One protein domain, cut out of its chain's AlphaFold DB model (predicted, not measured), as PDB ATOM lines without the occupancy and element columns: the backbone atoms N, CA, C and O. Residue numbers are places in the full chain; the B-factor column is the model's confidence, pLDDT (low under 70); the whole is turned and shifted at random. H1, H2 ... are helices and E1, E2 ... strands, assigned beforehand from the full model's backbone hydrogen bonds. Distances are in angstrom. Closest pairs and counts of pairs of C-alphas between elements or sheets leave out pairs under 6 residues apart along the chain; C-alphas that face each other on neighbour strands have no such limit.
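This is residues 8 to 91 of the 94 residues of an uncharacterized protein of Alistipes onderdonkii (UniProt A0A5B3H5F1). Two helices, H1 and the longer H2, meet at a steep tilt, with a small two-strand hairpin of E1 and E2 toward one end of an elongated whole and the last residues of H2 sticking out at the other. The printed part has 84 residues, with E1, E2, H1 and H2 following in that order; the sheet E1 - E2 is antiparallel, and the class is mostly helix. It is only just compact, close to loose, with a radius of gyration of the C-alphas of 13.8 A and spans of 51 by 30 by 18 A.

Residues 13 to 14 make a short antiparallel pairing with residues 23 to 24 of strand E1, residues 21 to 24. E1 and E2, residues 30 to 32, form a hairpin over a tight link, their directions at 128 degrees. N 22 and O 31 are within hydrogen-bond range at 2.9 A, as are N 31 and O 22 at 2.9 A. H1, residues 46 to 60, touches H2, residues 70 to 90; their closest C-alphas, those of Thr 49 and Thr 76, are 5.4 A apart. Their lines stand at a steep tilt of 54 degrees, and they run opposite ways. E1 is apart from both helices, and E2 is apart from H2. In H1 and H2 every O i to N i+4 pair is within hydrogen-bond range.

E1 begins at C-alpha 21, (-49.947, -49.175, 56.810), and is 9.9 A long; E2 is 7.2 A. H1 begins at C-alpha 46, (-30.408, -40.300, 43.350), and measures 20.8 A. H2 measures 30.7 A and ends at C-alpha 90, (-20.136, -32.152, 32.746).

The C-alphas of Ala 18 and Thr 91, the two farthest apart, are 50.6 A apart. Residues 84 to 91, of which 84 to 90 belong to H2, stand free. The link from E2 to H1, with 13 residues, is long. The printed part has no cut. Residues 90 to 91 have pLDDT under 70.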
ATOM      1  N   GLY A   8     -49.432 -51.821  48.278       92.56
ATOM      2  CA  GLY A   8     -49.594 -53.232  48.665       92.56
ATOM      3  C   GLY A   8     -49.230 -54.245  47.566       92.56
ATOM      4  O   GLY A   8     -48.828 -55.372  47.852       92.56
ATOM      5  N   GLU A   9     -49.296 -53.836  46.296       91.69
ATOM      6  CA  GLU A   9     -48.890 -54.650  45.139       91.69
ATOM      7  C   GLU A   9     -47.370 -54.575  44.883       91.69
ATOM      8  O   GLU A   9     -46.811 -55.358  44.112       91.69
ATOM      9  N   CYS A  10     -46.677 -53.625  45.513       92.81
ATOM     10  CA  CYS A  10     -45.280 -53.328  45.246       92.81
ATOM     11  C   CYS A  10     -44.338 -54.231  46.052       92.81
ATOM     12  O   CYS A  10     -44.432 -54.344  47.273       92.81
ATOM     13  N   ALA A  11     -43.325 -54.805  45.394       93.19
ATOM     14  CA  ALA A  11     -42.302 -55.626  46.054       93.19
ATOM     15  C   ALA A  11     -41.512 -54.888  47.156       93.19
ATOM     16  O   ALA A  11     -40.912 -55.531  48.025       93.19
ATOM     17  N   PHE A  12     -41.504 -53.554  47.100       93.94
ATOM     18  CA  PHE A  12     -40.800 -52.670  48.025       93.94
ATOM     19  C   PHE A  12     -41.606 -52.302  49.273       93.94
ATOM     20  O   PHE A  12     -41.040 -51.726  50.199       93.94
ATOM     21  N   PHE A  13     -42.896 -52.634  49.310       95.50
ATOM     22  CA  PHE A  13     -43.743 -52.438  50.477       95.50
ATOM     23  C   PHE A  13     -43.590 -53.622  51.436       95.50
ATOM     24  O   PHE A  13     -43.649 -54.787  51.028       95.50
ATOM     25  N   LYS A  14     -43.298 -53.326  52.702       95.06
ATOM     26  CA  LYS A  14     -42.976 -54.303  53.748       95.06
ATOM     27  C   LYS A  14     -43.677 -53.946  55.047       95.06
ATOM     28  O   LYS A  14     -43.983 -52.784  55.271       95.06
ATOM     29  N   ASN A  15     -43.827 -54.938  55.921       94.06
ATOM     30  CA  ASN A  15     -44.310 -54.754  57.291       94.06
ATOM     31  C   ASN A  15     -45.668 -54.031  57.336       94.06
ATOM     32  O   ASN A  15     -45.803 -53.029  58.028       94.06
ATOM     33  N   GLU A  16     -46.629 -54.514  56.545       95.56
ATOM     34  CA  GLU A  16     -48.012 -54.035  56.587       95.56
ATOM     35  C   GLU A  16     -48.653 -54.400  57.934       95.56
ATOM     36  O   GLU A  16     -48.583 -55.556  58.359       95.56
ATOM     37  N   ASP A  17     -49.241 -53.414  58.607       94.75
ATOM     38  CA  ASP A  17     -49.983 -53.571  59.854       94.75
ATOM     39  C   ASP A  17     -51.475 -53.863  59.610       94.75
ATOM     40  O   ASP A  17     -51.970 -53.846  58.484       94.75
ATOM     41  N   ALA A  18     -52.223 -54.124  60.686       95.19
ATOM     42  CA  ALA A  18     -53.655 -54.432  60.605       95.19
ATOM     43  C   ALA A  18     -54.517 -53.274  60.060       95.19
ATOM     44  O   ALA A  18     -55.650 -53.500  59.641       95.19
ATOM     45  N   ASN A  19     -53.991 -52.046  60.051       94.81
ATOM     46  CA  ASN A  19     -54.661 -50.860  59.522       94.81
ATOM     47  C   ASN A  19     -54.301 -50.593  58.047       94.81
ATOM     48  O   ASN A  19     -54.768 -49.604  57.468       94.81
ATOM     49  N   GLY A  20     -53.482 -51.463  57.445       95.25
ATOM     50  CA  GLY A  20     -53.019 -51.375  56.065       95.25
ATOM     51  C   GLY A  20     -51.816 -50.452  55.871       95.25
ATOM     52  O   GLY A  20     -51.481 -50.142  54.729       95.25
ATOM     53  N   TYR A  21     -51.160 -49.981  56.935       97.12
ATOM     54  CA  TYR A  21     -49.947 -49.175  56.810       97.12
ATOM     55  C   TYR A  21     -48.709 -50.055  56.765       97.12
ATOM     56  O   TYR A  21     -48.526 -50.935  57.592       97.12
ATOM     57  N   GLY A  22     -47.799 -49.757  55.849       96.50
ATOM     58  CA  GLY A  22     -46.519 -50.441  55.745       96.50
ATOM     59  C   GLY A  22     -45.412 -49.496  55.320       96.50
ATOM     60  O   GLY A  22     -45.614 -48.311  55.058       96.50
ATOM     61  N   HIS A  23     -44.205 -50.034  55.267       96.88
ATOM     62  CA  HIS A  23     -42.986 -49.295  54.999       96.88
ATOM     63  C   HIS A  23     -42.495 -49.534  53.571       96.88
ATOM     64  O   HIS A  23     -42.331 -50.675  53.134       96.88
ATOM     65  N   CYS A  24     -42.201 -48.455  52.846       95.75
ATOM     66  CA  CYS A  24     -41.534 -48.532  51.553       95.75
ATOM     67  C   CYS A  24     -40.016 -48.504  51.747       95.75
ATOM     68  O   CYS A  24     -39.450 -47.479  52.117       95.75
ATOM     69  N   ILE A  25     -39.329 -49.595  51.406       94.81
ATOM     70  CA  ILE A  25     -37.870 -49.705  51.593       94.81
ATOM     71  C   ILE A  25     -37.050 -48.781  50.673       94.81
ATOM     72  O   ILE A  25     -35.848 -48.616  50.871       94.81
ATOM     73  N   ILE A  26     -37.675 -48.186  49.650       94.94
ATOM     74  CA  ILE A  26     -37.005 -47.251  48.737       94.94
ATOM     75  C   ILE A  26     -36.989 -45.843  49.332       94.94
ATOM     76  O   ILE A  26     -35.912 -45.267  49.518       94.94
ATOM     77  N   THR A  27     -38.173 -45.312  49.652       94.31
ATOM     78  CA  THR A  27     -38.344 -43.951  50.187       94.31
ATOM     79  C   THR A  27     -38.067 -43.871  51.689       94.31
ATOM     80  O   THR A  27     -37.818 -42.786  52.197       94.31
ATOM     81  N   LEU A  28     -38.082 -45.012  52.388       94.50
ATOM     82  CA  LEU A  28     -38.022 -45.134  53.849       94.50
ATOM     83  C   LEU A  28     -39.176 -44.444  54.590       94.50
ATOM     84  O   LEU A  28     -39.057 -44.128  55.770       94.50
ATOM     85  N   ASN A  29     -40.309 -44.258  53.913       94.75
ATOM     86  CA  ASN A  29     -41.520 -43.683  54.492       94.75
ATOM     87  C   ASN A  29     -42.619 -44.736  54.661       94.75
ATOM     88  O   ASN A  29     -42.578 -45.817  54.062       94.75
ATOM     89  N   GLN A  30     -43.617 -44.385  55.470       95.88
ATOM     90  CA  GLN A  30     -44.827 -45.172  55.671       95.88
ATOM     91  C   GLN A  30     -45.908 -44.771  54.657       95.88
ATOM     92  O   GLN A  30     -46.068 -43.588  54.363       95.88
ATOM     93  N   TYR A  31     -46.637 -45.756  54.132       95.81
ATOM     94  CA  TYR A  31     -47.760 -45.578  53.202       95.81
ATOM     95  C   TYR A  31     -48.874 -46.560  53.538       95.81
ATOM     96  O   TYR A  31     -48.614 -47.585  54.171       95.81
ATOM     97  N   ARG A  32     -50.090 -46.288  53.073       96.62
ATOM     98  CA  ARG A  32     -51.166 -47.277  53.089       96.62
ATOM     99  C   ARG A  32     -51.041 -48.223  51.900       96.62
ATOM    100  O   ARG A  32     -50.528 -47.852  50.845       96.62
ATOM    101  N   CYS A  33     -51.514 -49.455  52.043       95.75
ATOM    102  CA  CYS A  33     -51.438 -50.469  50.995       95.75
ATOM    103  C   CYS A  33     -52.274 -50.107  49.755       95.75
ATOM    104  O   CYS A  33     -51.933 -50.519  48.643       95.75
ATOM    105  N   ASP A  34     -53.323 -49.297  49.919       95.31
ATOM    106  CA  ASP A  34     -54.198 -48.820  48.854       95.31
ATOM    107  C   ASP A  34     -53.713 -47.541  48.157       95.31
ATOM    108  O   ASP A  34     -54.214 -47.239  47.065       95.31
ATOM    109  N   ASP A  35     -52.699 -46.866  48.711       94.69
ATOM    110  CA  ASP A  35     -52.069 -45.695  48.100       94.69
ATOM    111  C   ASP A  35     -51.449 -46.052  46.748       94.69
ATOM    112  O   ASP A  35     -50.831 -47.107  46.563       94.69
ATOM    113  N   LEU A  36     -51.558 -45.134  45.786       93.88
ATOM    114  CA  LEU A  36     -50.767 -45.219  44.565       93.88
ATOM    115  C   LEU A  36     -49.296 -44.966  44.898       93.88
ATOM    116  O   LEU A  36     -48.962 -44.158  45.761       93.88
ATOM    117  N   CYS A  37     -48.401 -45.637  44.177       93.19
ATOM    118  CA  CYS A  37     -46.971 -45.423  44.347       93.19
ATOM    119  C   CYS A  37     -46.619 -43.931  44.197       93.19
ATOM    120  O   CYS A  37     -46.890 -43.344  43.150       93.19
ATOM    121  N   LYS A  38     -45.944 -43.354  45.205       91.31
ATOM    122  CA  LYS A  38     -45.468 -41.953  45.216       91.31
ATOM    123  C   LYS A  38     -44.748 -41.553  43.922       91.31
ATOM    124  O   LYS A  38     -44.908 -40.443  43.426       91.31
ATOM    125  N   PHE A  39     -43.999 -42.483  43.330       90.44
ATOM    126  CA  PHE A  39     -43.248 -42.257  42.093       90.44
ATOM    127  C   PHE A  39     -44.115 -42.075  40.837       90.44
ATOM    128  O   PHE A  39     -43.584 -41.929  39.741       90.44
ATOM    129  N   LYS A  40     -45.444 -42.114  40.974       87.94
ATOM    130  CA  LYS A  40     -46.384 -41.644  39.955       87.94
ATOM    131  C   LYS A  40     -46.288 -40.136  39.740       87.94
ATOM    132  O   LYS A  40     -46.423 -39.684  38.608       87.94
ATOM    133  N   GLU A  41     -46.118 -39.388  40.822       83.06
ATOM    134  CA  GLU A  41     -46.165 -37.924  40.827       83.06
ATOM    135  C   GLU A  41     -44.764 -37.345  41.017       83.06
ATOM    136  O   GLU A  41     -44.392 -36.387  40.342       83.06
ATOM    137  N   ASP A  42     -43.951 -37.998  41.848       83.06
ATOM    138  CA  ASP A  42     -42.603 -37.548  42.165       83.06
ATOM    139  C   ASP A  42     -41.517 -38.287  41.380       83.06
ATOM    140  O   ASP A  42     -41.581 -39.490  41.109       83.06
ATOM    141  N   HIS A  43     -40.427 -37.577  41.095       84.44
ATOM    142  CA  HIS A  43     -39.195 -38.209  40.639       84.44
ATOM    143  C   HIS A  43     -38.443 -38.863  41.801       84.44
ATOM    144  O   HIS A  43     -38.387 -38.327  42.905       84.44
ATOM    145  N   MET A  44     -37.800 -40.004  41.530       91.75
ATOM    146  CA  MET A  44     -36.853 -40.588  42.478       91.75
ATOM    147  C   MET A  44     -35.636 -39.677  42.634       91.75
ATOM    148  O   MET A  44     -35.020 -39.262  41.649       91.75
ATOM    149  N   SER A  45     -35.228 -39.450  43.878       92.44
ATOM    150  CA  SER A  45     -33.897 -38.930  44.191       92.44
ATOM    151  C   SER A  45     -32.798 -39.906  43.744       92.44
ATOM    152  O   SER A  45     -33.047 -41.086  43.476       92.44
ATOM    153  N   ALA A  46     -31.545 -39.442  43.693       91.56
ATOM    154  CA  ALA A  46     -30.408 -40.300  43.350       91.56
ATOM    155  C   ALA A  46     -30.253 -41.480  44.331       91.56
ATOM    156  O   ALA A  46     -29.974 -42.603  43.913       91.56
ATOM    157  N   VAL A  47     -30.501 -41.244  45.624       94.12
ATOM    158  CA  VAL A  47     -30.420 -42.273  46.673       94.12
ATOM    159  C   VAL A  47     -31.539 -43.305  46.520       94.12
ATOM    160  O   VAL A  47     -31.275 -44.506  46.565       94.12
ATOM    161  N   GLU A  48     -32.778 -42.864  46.288       95.56
ATOM    162  CA  GLU A  48     -33.912 -43.763  46.026       95.56
ATOM    163  C   GLU A  48     -33.696 -44.577  44.747       95.56
ATOM    164  O   GLU A  48     -33.923 -45.787  44.735       95.56
ATOM    165  N   THR A  49     -33.176 -43.939  43.695       95.94
ATOM    166  CA  THR A  49     -32.825 -44.603  42.432       95.94
ATOM    167  C   THR A  49     -31.792 -45.703  42.668       95.94
ATOM    168  O   THR A  49     -31.978 -46.832  42.216       95.94
ATOM    169  N   LEU A  50     -30.726 -45.417  43.425       95.75
ATOM    170  CA  LEU A  50     -29.689 -46.396  43.744       95.75
ATOM    171  C   LEU A  50     -30.242 -47.582  44.548       95.75
ATOM    172  O   LEU A  50     -29.940 -48.732  44.225       95.75
ATOM    173  N   ARG A  51     -31.085 -47.328  45.558       95.69
ATOM    174  CA  ARG A  51     -31.748 -48.393  46.332       95.69
ATOM    175  C   ARG A  51     -32.626 -49.266  45.438       95.69
ATOM    176  O   ARG A  51     -32.537 -50.491  45.504       95.69
ATOM    177  N   ALA A  52     -33.440 -48.654  44.580       95.00
ATOM    178  CA  ALA A  52     -34.323 -49.385  43.677       95.00
ATOM    179  C   ALA A  52     -33.526 -50.252  42.688       95.00
ATOM    180  O   ALA A  52     -33.844 -51.431  42.520       95.00
ATOM    181  N   LEU A  53     -32.439 -49.717  42.117       95.56
ATOM    182  CA  LEU A  53     -31.515 -50.478  41.268       95.56
ATOM    183  C   LEU A  53     -30.864 -51.639  42.020       95.56
ATOM    184  O   LEU A  53     -30.806 -52.744  41.483       95.56
ATOM    185  N   HIS A  54     -30.414 -51.421  43.258       94.56
ATOM    186  CA  HIS A  54     -29.824 -52.471  44.088       94.56
ATOM    187  C   HIS A  54     -30.803 -53.633  44.305       94.56
ATOM    188  O   HIS A  54     -30.461 -54.796  44.075       94.56
ATOM    189  N   HIS A  55     -32.045 -53.332  44.693       93.12
ATOM    190  CA  HIS A  55     -33.059 -54.365  44.895       93.12
ATOM    191  C   HIS A  55     -33.437 -55.075  43.592       93.12
ATOM    192  O   HIS A  55     -33.567 -56.301  43.582       93.12
ATOM    193  N   TYR A  56     -33.568 -54.334  42.490       93.62
ATOM    194  CA  TYR A  56     -33.845 -54.917  41.181       93.62
ATOM    195  C   TYR A  56     -32.716 -55.852  40.720       93.62
ATOM    196  O   TYR A  56     -32.975 -56.980  40.299       93.62
ATOM    197  N   GLN A  57     -31.458 -55.437  40.884       94.88
ATOM    198  CA  GLN A  57     -30.282 -56.255  40.584       94.88
ATOM    199  C   GLN A  57     -30.238 -57.525  41.439       94.88
ATOM    200  O   GLN A  57     -29.946 -58.600  40.912       94.88
ATOM    201  N   LYS A  58     -30.536 -57.416  42.740       93.81
ATOM    202  CA  LYS A  58     -30.591 -58.563  43.655       93.81
ATOM    203  C   LYS A  58     -31.648 -59.576  43.214       93.81
ATOM    204  O   LYS A  58     -31.329 -60.757  43.118       93.81
ATOM    205  N   TRP A  59     -32.860 -59.121  42.892       94.00
ATOM    206  CA  TRP A  59     -33.927 -59.991  42.385       94.00
ATOM    207  C   TRP A  59     -33.523 -60.680  41.073       94.00
ATOM    208  O   TRP A  59     -33.600 -61.901  40.963       94.00
ATOM    209  N   ARG A  60     -32.981 -59.925  40.108       94.69
ATOM    210  CA  ARG A  60     -32.563 -60.465  38.803       94.69
ATOM    211  C   ARG A  60     -31.442 -61.510  38.903       94.69
ATOM    212  O   ARG A  60     -31.267 -62.309  37.992       94.69
ATOM    213  N   ARG A  61     -30.658 -61.492  39.986       95.94
ATOM    214  CA  ARG A  61     -29.594 -62.468  40.286       95.94
ATOM    215  C   ARG A  61     -30.095 -63.697  41.061       95.94
ATOM    216  O   ARG A  61     -29.275 -64.456  41.563       95.94
ATOM    217  N   GLY A  62     -31.410 -63.880  41.183       92.94
ATOM    218  CA  GLY A  62     -32.007 -65.002  41.913       92.94
ATOM    219  C   GLY A  62     -32.091 -64.785  43.424       92.94
ATOM    220  O   GLY A  62     -32.284 -65.738  44.171       92.94
ATOM    221  N   GLY A  63     -31.933 -63.548  43.903       91.69
ATOM    222  CA  GLY A  63     -32.124 -63.236  45.314       91.69
ATOM    223  C   GLY A  63     -33.587 -63.387  45.746       91.69
ATOM    224  O   GLY A  63     -34.504 -63.068  44.992       91.69
ATOM    225  N   ASN A  64     -33.796 -63.801  46.998       83.69
ATOM    226  CA  ASN A  64     -35.132 -63.960  47.576       83.69
ATOM    227  C   ASN A  64     -35.916 -62.633  47.560       83.69
ATOM    228  O   ASN A  64     -35.456 -61.624  48.106       83.69
ATOM    229  N   GLY A  65     -37.109 -62.634  46.959       83.31
ATOM    230  CA  GLY A  65     -37.995 -61.470  46.901       83.31
ATOM    231  C   GLY A  65     -39.041 -61.550  45.788       83.31
ATOM    232  O   GLY A  65     -38.948 -62.380  44.886       83.31
ATOM    233  N   ARG A  66     -40.043 -60.665  45.847       89.25
ATOM    234  CA  ARG A  66     -41.025 -60.497  44.764       89.25
ATOM    235  C   ARG A  66     -40.404 -59.675  43.623       89.25
ATOM    236  O   ARG A  66     -39.616 -58.772  43.919       89.25
ATOM    237  N   PRO A  67     -40.766 -59.937  42.356       91.12
ATOM    238  CA  PRO A  67     -40.364 -59.080  41.245       91.12
ATOM    239  C   PRO A  67     -40.835 -57.639  41.475       91.12
ATOM    240  O   PRO A  67     -42.011 -57.433  41.788       91.12
ATOM    241  N   PRO A  68     -39.958 -56.629  41.326       92.12
ATOM    242  CA  PRO A  68     -40.382 -55.236  41.330       92.12
ATOM    243  C   PRO A  68     -41.419 -54.956  40.246       92.12
ATOM    244  O   PRO A  68     -41.327 -55.471  39.132       92.12
ATOM    245  N   HIS A  69     -42.395 -54.106  40.562       92.44
ATOM    246  CA  HIS A  69     -43.440 -53.765  39.606       92.44
ATOM    247  C   HIS A  69     -42.845 -53.021  38.388       92.44
ATOM    248  O   HIS A  69     -42.054 -52.089  38.588       92.44
ATOM    249  N   PRO A  70     -43.246 -53.346  37.139       91.31
ATOM    250  CA  PRO A  70     -42.654 -52.767  35.928       91.31
ATOM    251  C   PRO A  70     -42.675 -51.235  35.881       91.31
ATOM    252  O   PRO A  70     -41.719 -50.623  35.415       91.31
ATOM    253  N   PHE A  71     -43.737 -50.611  36.406       90.75
ATOM    254  CA  PHE A  71     -43.834 -49.149  36.516       90.75
ATOM    255  C   PHE A  71     -42.661 -48.550  37.308       90.75
ATOM    256  O   PHE A  71     -42.010 -47.616  36.849       90.75
ATOM    257  N   VAL A  72     -42.355 -49.120  38.480       91.50
ATOM    258  CA  VAL A  72     -41.295 -48.601  39.354       91.50
ATOM    259  C   VAL A  72     -39.927 -48.818  38.713       91.50
ATOM    260  O   VAL A  72     -39.102 -47.913  38.735       91.50
ATOM    261  N   VAL A  73     -39.715 -49.974  38.070       92.50
ATOM    262  CA  VAL A  73     -38.477 -50.267  37.327       92.50
ATOM    263  C   VAL A  73     -38.252 -49.258  36.200       92.50
ATOM    264  O   VAL A  73     -37.146 -48.734  36.079       92.50
ATOM    265  N   GLY A  74     -39.288 -48.945  35.414       91.94
ATOM    266  CA  GLY A  74     -39.210 -47.923  34.367       91.94
ATOM    267  C   GLY A  74     -38.785 -46.568  34.933       91.94
ATOM    268  O   GLY A  74     -37.792 -45.994  34.490       91.94
ATOM    269  N   GLN A  75     -39.447 -46.122  36.005       91.69
ATOM    270  CA  GLN A  75     -39.118 -44.853  36.652       91.69
ATOM    271  C   GLN A  75     -37.686 -44.820  37.207       91.69
ATOM    272  O   GLN A  75     -37.018 -43.783  37.147       91.69
ATOM    273  N   THR A  76     -37.198 -45.940  37.746       94.31
ATOM    274  CA  THR A  76     -35.816 -46.075  38.215       94.31
ATOM    275  C   THR A  76     -34.818 -45.950  37.061       94.31
ATOM    276  O   THR A  76     -33.836 -45.218  37.188       94.31
ATOM    277  N   ILE A  77     -35.065 -46.621  35.931       94.31
ATOM    278  CA  ILE A  77     -34.194 -46.566  34.746       94.31
ATOM    279  C   ILE A  77     -34.133 -45.142  34.188       94.31
ATOM    280  O   ILE A  77     -33.039 -44.630  33.946       94.31
ATOM    281  N   ASP A  78     -35.277 -44.470  34.057       92.69
ATOM    282  CA  ASP A  78     -35.342 -43.098  33.544       92.69
ATOM    283  C   ASP A  78     -34.533 -42.124  34.409       92.69
ATOM    284  O   ASP A  78     -33.765 -41.302  33.893       92.69
ATOM    285  N   ASN A  79     -34.652 -42.233  35.738       93.19
ATOM    286  CA  ASN A  79     -33.883 -41.399  36.662       93.19
ATOM    287  C   ASN A  79     -32.383 -41.718  36.620       93.19
ATOM    288  O   ASN A  79     -31.567 -40.794  36.630       93.19
ATOM    289  N   ALA A  80     -32.008 -42.993  36.499       94.25
ATOM    290  CA  ALA A  80     -30.611 -43.396  36.367       94.25
ATOM    291  C   ALA A  80     -29.979 -42.844  35.078       94.25
ATOM    292  O   ALA A  80     -28.910 -42.237  35.125       94.25
ATOM    293  N   ILE A  81     -30.665 -42.970  33.937       93.25
ATOM    294  CA  ILE A  81     -30.208 -42.413  32.655       93.25
ATOM    295  C   ILE A  81     -30.077 -40.891  32.751       93.25
ATOM    296  O   ILE A  81     -29.086 -40.327  32.287       93.25
ATOM    297  N   ARG A  82     -31.048 -40.211  33.370       90.94
ATOM    298  CA  ARG A  82     -30.992 -38.760  33.582       90.94
ATOM    299  C   ARG A  82     -29.770 -38.353  34.409       90.94
ATOM    300  O   ARG A  82     -29.112 -37.378  34.051       90.94
ATOM    301  N   ALA A  83     -29.453 -39.090  35.474       89.56
ATOM    302  CA  ALA A  83     -28.268 -38.846  36.292       89.56
ATOM    303  C   ALA A  83     -26.968 -39.067  35.498       89.56
ATOM    304  O   ALA A  83     -26.108 -38.188  35.485       89.56
ATOM    305  N   LEU A  84     -26.861 -40.179  34.762       90.12
ATOM    306  CA  LEU A  84     -25.700 -40.481  33.917       90.12
ATOM    307  C   LEU A  84     -25.478 -39.411  32.841       90.12
ATOM    308  O   LEU A  84     -24.353 -38.959  32.651       90.12
ATOM    309  N   ARG A  85     -26.549 -38.944  32.187       89.12
ATOM    310  CA  ARG A  85     -26.467 -37.877  31.177       89.12
ATOM    311  C   ARG A  85     -25.900 -36.577  31.740       89.12
ATOM    312  O   ARG A  85     -25.139 -35.913  31.040       89.12
ATOM    313  N   ARG A  86     -26.258 -36.212  32.979       87.31
ATOM    314  CA  ARG A  86     -25.696 -35.029  33.655       87.31
ATOM    315  C   ARG A  86     -24.191 -35.191  33.852       87.31
ATOM    316  O   ARG A  86     -23.442 -34.356  33.370       87.31
ATOM    317  N   ILE A  87     -23.762 -36.329  34.398       85.19
ATOM    318  CA  ILE A  87     -22.337 -36.642  34.590       85.19
ATOM    319  C   ILE A  87     -21.570 -36.548  33.260       85.19
ATOM    320  O   ILE A  87     -20.542 -35.884  33.187       85.19
ATOM    321  N   THR A  88     -22.090 -37.147  32.184       81.81
ATOM    322  CA  THR A  88     -21.427 -37.115  30.866       81.81
ATOM    323  C   THR A  88     -21.424 -35.739  30.204       81.81
ATOM    324  O   THR A  88     -20.557 -35.470  29.382       81.81
ATOM    325  N   LYS A  89     -22.395 -34.872  30.520       78.81
ATOM    326  CA  LYS A  89     -22.440 -33.497  30.003       78.81
ATOM    327  C   LYS A  89     -21.368 -32.632  30.664       78.81
ATOM    328  O   LYS A  89     -20.781 -31.794  29.991       78.81
ATOM    329  N   ASP A  90     -21.124 -32.875  31.947       66.94
ATOM    330  CA  ASP A  90     -20.136 -32.152  32.746       66.94
ATOM    331  C   ASP A  90     -18.718 -32.738  32.588       66.94
ATOM    332  O   ASP A  90     -17.742 -32.155  33.053       66.94
ATOM    333  N   THR A  91     -18.585 -33.880  31.904       68.25
ATOM    334  CA  THR A  91     -17.285 -34.466  31.559       68.25
ATOM    335  C   THR A  91     -16.695 -33.717  30.355       68.25
ATOM    336  O   THR A  91     -17.369 -33.631  29.323       68.25
TER     337      THR A  91